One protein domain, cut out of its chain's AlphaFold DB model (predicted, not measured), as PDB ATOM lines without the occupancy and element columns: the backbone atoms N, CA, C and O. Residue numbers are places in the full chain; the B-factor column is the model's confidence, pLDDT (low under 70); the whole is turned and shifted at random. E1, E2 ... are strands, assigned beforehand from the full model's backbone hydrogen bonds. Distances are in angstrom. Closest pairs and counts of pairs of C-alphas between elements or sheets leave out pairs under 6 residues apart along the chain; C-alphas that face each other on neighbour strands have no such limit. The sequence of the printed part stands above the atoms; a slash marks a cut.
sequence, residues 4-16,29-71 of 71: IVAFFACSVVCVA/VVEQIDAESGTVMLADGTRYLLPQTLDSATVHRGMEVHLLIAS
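Overview. This is residues 4 to 16 and 29 to 71 of the 71 residues of an uncharacterized protein of Aureimonas jatrophae (UniProt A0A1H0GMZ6). A three-stranded meander, E2, E3 and E4, and a two-stranded ribbon of E1 and E5 make a small barrel, loose and only partly closed: the two sheets come near each other where E2 begins beside E5 and where E1 begins beside E4. The long link of residues 50 to 63 arches between the sheets, and residues 10 to 16 lead away from the ribbon to a cut. The printed part has 56 residues, with no named helix and the strands E1 to E5 in that order; the class is all strand, with 25 residues in named elements, under half. Both sheets, E2 - E3 - E4 and E1 - E5, are antiparallel. The whole is compact, with a radius of gyration of the C-alphas of 10.5 A and spans of 30 by 23 by 21 A.

Along the chain. E2 is residues 29 to 34, 14.9 A long, from C-alpha 29 at (45.063, 19.935, 296.725). E3 is residues 39 to 42, 10.1 A, and E4 residues 47 to 49, 7.1 A. E1 is residues 4 to 8, 10.5 A, from C-alpha 4 at (30.820, 15.877, 298.126). E5 is residues 64 to 70, 19.7 A, ending with C-alpha 70 at (28.518, 12.576, 303.135).

Arrangement. E3 is the inner strand of its sheet and forms antiparallel hairpins with E2, at 155 degrees, and E4, at 147 degrees. N 41 and O 32 are 2.8 A apart, N 48 and O 40 2.9 A, both within hydrogen-bond range. E1 and E5 are antiparallel at 159 degrees, with N 5 and O 68 within hydrogen-bond range at 2.8 A. The closest C-alphas of E2 and E5, Val 29 and Glu 64, are 4.5 A apart; those of E1 and E4, Ile 4 and Leu 49, 6.0 A. E3 and E5 are apart.

Size, cuts and confidence. The C-alphas farthest apart, of Ala 16 and Glu 36, are 30.2 A apart. Residues 17 to 28 are not printed; C-alphas 16 and 29 are 23.6 A apart across the cut. The link from E4 to E5 is long. Mean pLDDT of the printed part is 83.4, with residues 10 to 16 and 71 under 70.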
ATOM      1  N   ILE A   4      30.683  14.536 297.564       85.69
ATOM      2  CA  ILE A   4      30.820  15.877 298.126       85.69
ATOM      3  C   ILE A   4      29.439  16.534 298.145       85.69
ATOM      4  O   ILE A   4      28.727  16.535 297.141       85.69
ATOM      5  N   VAL A   5      29.067  17.101 299.289       80.88
ATOM      6  CA  VAL A   5      27.848  17.906 299.451       80.88
ATOM      7  C   VAL A   5      28.136  19.406 299.416       80.88
ATOM      8  O   VAL A   5      27.245  20.182 299.087       80.88
ATOM      9  N   ALA A   6      29.378  19.818 299.685       81.44
ATOM     10  CA  ALA A   6      29.841  21.187 299.483       81.44
ATOM     11  C   ALA A   6      31.346  21.227 299.183       81.44
ATOM     12  O   ALA A   6      32.124  20.468 299.760       81.44
ATOM     13  N   PHE A   7      31.730  22.119 298.273       82.12
ATOM     14  CA  PHE A   7      33.085  22.265 297.756       82.12
ATOM     15  C   PHE A   7      33.494  23.735 297.831       82.12
ATOM     16  O   PHE A   7      32.793  24.591 297.291       82.12
ATOM     17  N   PHE A   8      34.626  24.023 298.466       82.12
ATOM     18  CA  PHE A   8      35.152  25.379 298.598       82.12
ATOM     19  C   PHE A   8      36.573  25.432 298.059       82.12
ATOM     20  O   PHE A   8      37.447  24.732 298.552       82.12
ATOM     21  N   ALA A   9      36.800  26.299 297.079       75.31
ATOM     22  CA  ALA A   9      38.110  26.613 296.505       75.31
ATOM     23  C   ALA A   9      38.856  27.729 297.271       75.31
ATOM     24  O   ALA A   9      39.801  28.326 296.758       75.31
ATOM     25  N   CYS A  10      38.376  28.079 298.470       69.00
ATOM     26  CA  CYS A  10      38.816  29.231 299.252       69.00
ATOM     27  C   CYS A  10      39.108  28.794 300.692       69.00
ATOM     28  O   CYS A  10      38.407  27.941 301.232       69.00
ATOM     29  N   SER A  11      40.056  29.461 301.351       57.19
ATOM     30  CA  SER A  11      40.502  29.178 302.725       57.19
ATOM     31  C   SER A  11      39.503  29.544 303.836       57.19
ATOM     32  O   SER A  11      39.798  29.351 305.012       57.19
ATOM     33  N   VAL A  12      38.320  30.072 303.497       54.72
ATOM     34  CA  VAL A  12      37.287  30.429 304.480       54.72
ATOM     35  C   VAL A  12      36.029  29.620 304.214       54.72
ATOM     36  O   VAL A  12      35.217  29.952 303.349       54.72
ATOM     37  N   VAL A  13      35.860  28.563 304.999       55.97
ATOM     38  CA  VAL A  13      34.631  27.780 305.060       55.97
ATOM     39  C   VAL A  13      33.747  28.377 306.159       55.97
ATOM     40  O   VAL A  13      33.945  28.127 307.344       55.97
ATOM     41  N   CYS A  14      32.759  29.191 305.781       50.94
ATOM     42  CA  CYS A  14      31.665  29.580 306.677       50.94
ATOM     43  C   CYS A  14      30.509  28.597 306.483       50.94
ATOM     44  O   CYS A  14      29.712  28.738 305.556       50.94
ATOM     45  N   VAL A  15      30.421  27.581 307.340       54.78
ATOM     46  CA  VAL A  15      29.318  26.620 307.290       54.78
ATOM     47  C   VAL A  15      28.083  27.200 307.983       54.78
ATOM     48  O   VAL A  15      28.064  27.363 309.202       54.78
ATOM     49  N   ALA A  16      27.026  27.475 307.218       49.91
ATOM     50  CA  ALA A  16      25.691  27.676 307.773       49.91
ATOM     51  C   ALA A  16      25.114  26.330 308.253       49.91
ATOM     52  O   ALA A  16      25.307  25.293 307.622       49.91
ATOM     53  N   VAL A  29      44.701  19.294 297.996       94.88
ATOM     54  CA  VAL A  29      45.063  19.935 296.725       94.88
ATOM     55  C   VAL A  29      44.511  19.109 295.573       94.88
ATOM     56  O   VAL A  29      44.660  17.889 295.568       94.88
ATOM     57  N   VAL A  30      43.892  19.757 294.592       94.06
ATOM     58  CA  VAL A  30      43.370  19.091 293.395       94.06
ATOM     59  C   VAL A  30      44.518  18.627 292.501       94.06
ATOM     60  O   VAL A  30      45.292  19.442 292.001       94.06
ATOM     61  N   GLU A  31      44.588  17.324 292.238       96.81
ATOM     62  CA  GLU A  31      45.563  16.729 291.317       96.81
ATOM     63  C   GLU A  31      44.971  16.542 289.915       96.81
ATOM     64  O   GLU A  31      45.619  16.848 288.914       96.81
ATOM     65  N   GLN A  32      43.723  16.072 289.831       94.81
ATOM     66  CA  GLN A  32      43.042  15.811 288.562       94.81
ATOM     67  C   GLN A  32      41.547  16.126 288.660       94.81
ATOM     68  O   GLN A  32      40.915  15.852 289.680       94.81
ATOM     69  N   ILE A  33      40.979  16.651 287.573       91.62
ATOM     70  CA  ILE A  33      39.535  16.828 287.383       91.62
ATOM     71  C   ILE A  33      39.127  16.051 286.134       91.62
ATOM     72  O   ILE A  33      39.783  16.155 285.098       91.62
ATOM     73  N   ASP A  34      38.048  15.290 286.240       90.88
ATOM     74  CA  ASP A  34      37.382  14.652 285.112       90.88
ATOM     75  C   ASP A  34      35.965  15.226 285.008       90.88
ATOM     76  O   ASP A  34      35.070  14.891 285.787       90.88
ATOM     77  N   ALA A  35      35.791  16.142 284.055       84.19
ATOM     78  CA  ALA A  35      34.525  16.822 283.813       84.19
ATOM     79  C   ALA A  35      33.469  15.902 283.178       84.19
ATOM     80  O   ALA A  35      32.279  16.161 283.331       84.19
ATOM     81  N   GLU A  36      33.882  14.830 282.493       86.44
ATOM     82  CA  GLU A  36      32.960  13.878 281.871       86.44
ATOM     83  C   GLU A  36      32.313  12.992 282.939       86.44
ATOM     84  O   GLU A  36      31.094  12.817 282.957       86.44
ATOM     85  N   SER A  37      33.114  12.490 283.885       87.38
ATOM     86  CA  SER A  37      32.601  11.698 285.011       87.38
ATOM     87  C   SER A  37      32.137  12.538 286.208       87.38
ATOM     88  O   SER A  37      31.524  11.997 287.133       87.38
ATOM     89  N   GLY A  38      32.410  13.847 286.214       88.75
ATOM     90  CA  GLY A  38      32.106  14.741 287.332       88.75
ATOM     91  C   GLY A  38      32.901  14.395 288.592       88.75
ATOM     92  O   GLY A  38      32.369  14.467 289.703       88.75
ATOM     93  N   THR A  39      34.156  13.963 288.433       92.25
ATOM     94  CA  THR A  39      35.009  13.542 289.548       92.25
ATOM     95  C   THR A  39      36.217  14.445 289.738       92.25
ATOM     96  O   THR A  39      36.748  15.044 288.803       92.25
ATOM     97  N   VAL A  40      36.667  14.527 290.988       92.81
ATOM     98  CA  VAL A  40      37.916  15.187 291.370       92.81
ATOM     99  C   VAL A  40      38.790  14.203 292.137       92.81
ATOM    100  O   VAL A  40      38.297  13.423 292.958       92.81
ATOM    101  N   MET A  41      40.087  14.226 291.854       95.06
ATOM    102  CA  MET A  41      41.111  13.489 292.584       95.06
ATOM    103  C   MET A  41      42.009  14.483 293.306       95.06
ATOM    104  O   MET A  41      42.527  15.415 292.685       95.06
ATOM    105  N   LEU A  42      42.192  14.279 294.606       95.31
ATOM    106  CA  LEU A  42      43.130  15.066 295.398       95.31
ATOM    107  C   LEU A  42      44.541  14.461 295.330       95.31
ATOM    108  O   LEU A  42      44.722  13.314 294.920       95.31
ATOM    109  N   ALA A  43      45.545  15.229 295.752       96.94
ATOM    110  CA  ALA A  43      46.953  14.823 295.766       96.94
ATOM    111  C   ALA A  43      47.245  13.607 296.669       96.94
ATOM    112  O   ALA A  43      48.252  12.928 296.477       96.94
ATOM    113  N   ASP A  44      46.358  13.292 297.619       94.25
ATOM    114  CA  ASP A  44      46.418  12.068 298.431       94.25
ATOM    115  C   ASP A  44      45.953  10.808 297.664       94.25
ATOM    116  O   ASP A  44      45.997   9.699 298.196       94.25
ATOM    117  N   GLY A  45      45.506  10.965 296.412       94.88
ATOM    118  CA  GLY A  45      44.968   9.906 295.560       94.88
ATOM    119  C   GLY A  45      43.482   9.609 295.790       94.88
ATOM    120  O   GLY A  45      42.902   8.797 295.061       94.88
ATOM    121  N   THR A  46      42.835  10.256 296.764       93.75
ATOM    122  CA  THR A  46      41.416  10.052 297.059       93.75
ATOM    123  C   THR A  46      40.547  10.707 295.990       93.75
ATOM    124  O   THR A  46      40.820  11.812 295.517       93.75
ATOM    125  N   ARG A  47      39.468  10.017 295.605       94.25
ATOM    126  CA  ARG A  47      38.541  10.448 294.555       94.25
ATOM    127  C   ARG A  47      37.146  10.710 295.091       94.25
ATOM    128  O   ARG A  47      36.615   9.918 295.872       94.25
ATOM    129  N   TYR A  48      36.530  11.766 294.574       92.06
ATOM    130  CA  TYR A  48      35.204  12.213 294.971       92.06
ATOM    131  C   TYR A  48      34.331  12.567 293.774       92.06
ATOM    132  O   TYR A  48      34.827  13.005 292.738       92.06
ATOM    133  N   LEU A  49      33.019  12.408 293.950       91.50
ATOM    134  CA  LEU A  49      32.024  12.964 293.036       91.50
ATOM    135  C   LEU A  49      31.752  14.420 293.403       91.50
ATOM    136  O   LEU A  49      31.422  14.710 294.558       91.50
ATOM    137  N   LEU A  50      31.862  15.307 292.415       87.81
ATOM    138  CA  LEU A  50      31.517  16.713 292.560       87.81
ATOM    139  C   LEU A  50      29.989  16.895 292.623       87.81
ATOM    140  O   LEU A  50      29.236  16.104 292.038       87.81
ATOM    141  N   PRO A  51      29.498  17.944 293.306       83.62
ATOM    142  CA  PRO A  51      28.103  18.348 293.196       83.62
ATOM    143  C   PRO A  51      27.767  18.679 291.737       83.62
ATOM    144  O   PRO A  51      28.500  19.422 291.094       83.62
ATOM    145  N   GLN A  52      26.635  18.192 291.221       79.62
ATOM    146  CA  GLN A  52      26.214  18.464 289.832       79.62
ATOM    147  C   GLN A  52      25.973  19.954 289.547       79.62
ATOM    148  O   GLN A  52      25.947  20.372 288.396       79.62
ATOM    149  N   THR A  53      25.768  20.750 290.595       79.50
ATOM    150  CA  THR A  53      25.581  22.200 290.521       79.50
ATOM    151  C   THR A  53      26.896  22.975 290.475       79.50
ATOM    152  O   THR A  53      26.866  24.183 290.255       79.50
ATOM    153  N   LEU A  54      28.036  22.320 290.721       78.25
ATOM    154  CA  LEU A  54      29.346  22.952 290.668       78.25
ATOM    155  C   LEU A  54      29.854  22.931 289.226       78.25
ATOM    156  O   LEU A  54      30.053  21.866 288.645       78.25
ATOM    157  N   ASP A  55      30.104  24.111 288.664       79.88
ATOM    158  CA  ASP A  55      30.775  24.215 287.374       79.88
ATOM    159  C   ASP A  55      32.233  23.760 287.518       79.88
ATOM    160  O   ASP A  55      33.035  24.397 288.203       79.88
ATOM    161  N   SER A  56      32.584  22.654 286.861       73.62
ATOM    162  CA  SER A  56      33.941  22.097 286.871       73.62
ATOM    163  C   SER A  56      35.014  23.080 286.386       73.62
ATOM    164  O   SER A  56      36.158  22.962 286.813       73.62
ATOM    165  N   ALA A  57      34.660  24.094 285.581       78.31
ATOM    166  CA  ALA A  57      35.591  25.139 285.150       78.31
ATOM    167  C   ALA A  57      36.074  26.037 286.306       78.31
ATOM    168  O   ALA A  57      37.082  26.733 286.174       78.31
ATOM    169  N   THR A  58      35.383  26.015 287.450       80.38
ATOM    170  CA  THR A  58      35.772  26.758 288.661       80.38
ATOM    171  C   THR A  58      36.861  26.061 289.473       80.38
ATOM    172  O   THR A  58      37.414  26.668 290.387       80.38
ATOM    173  N   VAL A  59      37.201  24.814 289.131       85.12
ATOM    174  CA  VAL A  59      38.202  23.998 289.819       85.12
ATOM    175  C   VAL A  59      39.344  23.700 288.858       85.12
ATOM    176  O   VAL A  59      39.125  23.280 287.726       85.12
ATOM    177  N   HIS A  60      40.585  23.889 289.300       88.81
ATOM    178  CA  HIS A  60      41.765  23.577 288.495       88.81
ATOM    179  C   HIS A  60      42.830  22.848 289.311       88.81
ATOM    180  O   HIS A  60      42.852  22.895 290.539       88.81
ATOM    181  N   ARG A  61      43.722  22.148 288.609       93.38
ATOM    182  CA  ARG A  61      44.855  21.450 289.220       93.38
ATOM    183  C   ARG A  61      45.725  22.422 290.022       93.38
ATOM    184  O   ARG A  61      46.005  23.523 289.558       93.38
ATOM    185  N   GLY A  62      46.170  21.990 291.197       94.12
ATOM    186  CA  GLY A  62      46.968  22.787 292.133       94.12
ATOM    187  C   GLY A  62      46.143  23.656 293.084       94.12
ATOM    188  O   GLY A  62      46.715  24.278 293.972       94.12
ATOM    189  N   MET A  63      44.818  23.689 292.935       91.94
ATOM    190  CA  MET A  63      43.933  24.429 293.829       91.94
ATOM    191  C   MET A  63      43.800  23.730 295.184       91.94
ATOM    192  O   MET A  63      43.525  22.530 295.234       91.94
ATOM    193  N   GLU A  64      43.948  24.487 296.271       92.75
ATOM    194  CA  GLU A  64      43.563  24.048 297.616       92.75
ATOM    195  C   GLU A  64      42.048  24.114 297.784       92.75
ATOM    196  O   GLU A  64      41.405  25.102 297.420       92.75
ATOM    197  N   VAL A  65      41.474  23.043 298.328       90.12
ATOM    198  CA  VAL A  65      40.030  22.884 298.453       90.12
ATOM    199  C   VAL A  65      39.650  22.315 299.808       90.12
ATOM    200  O   VAL A  65      40.365  21.486 300.371       90.12
ATOM    201  N   HIS A  66      38.484  22.726 300.297       89.88
ATOM    202  CA  HIS A  66      37.793  22.105 301.419       89.88
ATOM    203  C   HIS A  66      36.535  21.398 300.919       89.88
ATOM    204  O   HIS A  66      35.738  21.954 300.158       89.88
ATOM    205  N   LEU A  67      36.367  20.158 301.359       88.12
ATOM    206  CA  LEU A  67      35.292  19.258 300.987       88.12
ATOM    207  C   LEU A  67      34.471  18.916 302.219       88.12
ATOM    208  O   LEU A  67      35.022  18.543 303.251       88.12
ATOM    209  N   LEU A  68      33.153  18.957 302.072       87.00
ATOM    210  CA  LEU A  68      32.228  18.349 303.017       87.00
ATOM    211  C   LEU A  68      31.638  17.109 302.365       87.00
ATOM    212  O   LEU A  68      31.035  17.192 301.291       87.00
ATOM    213  N   ILE A  69      31.851  15.958 302.987       86.62
ATOM    214  CA  ILE A  69      31.625  14.646 302.392       86.62
ATOM    215  C   ILE A  69      30.549  13.929 303.194       86.62
ATOM    216  O   ILE A  69      30.696  13.747 304.398       86.62
ATOM    217  N   ALA A  70      29.483  13.488 302.531       75.25
ATOM    218  CA  ALA A  70      28.518  12.576 303.135       75.25
ATOM    219  C   ALA A  70      28.844  11.138 302.704       75.25
ATOM    220  O   ALA A  70      29.049  10.875 301.511       75.25
ATOM    221  N   SER A  71      28.928  10.235 303.683       65.19
ATOM    222  CA  SER A  71      29.123   8.789 303.500       65.19
ATOM    223  C   SER A  71      27.833   8.075 303.121       65.19
ATOM    224  O   SER A  71      26.815   8.360 303.793       65.19
TER     225      SER A  71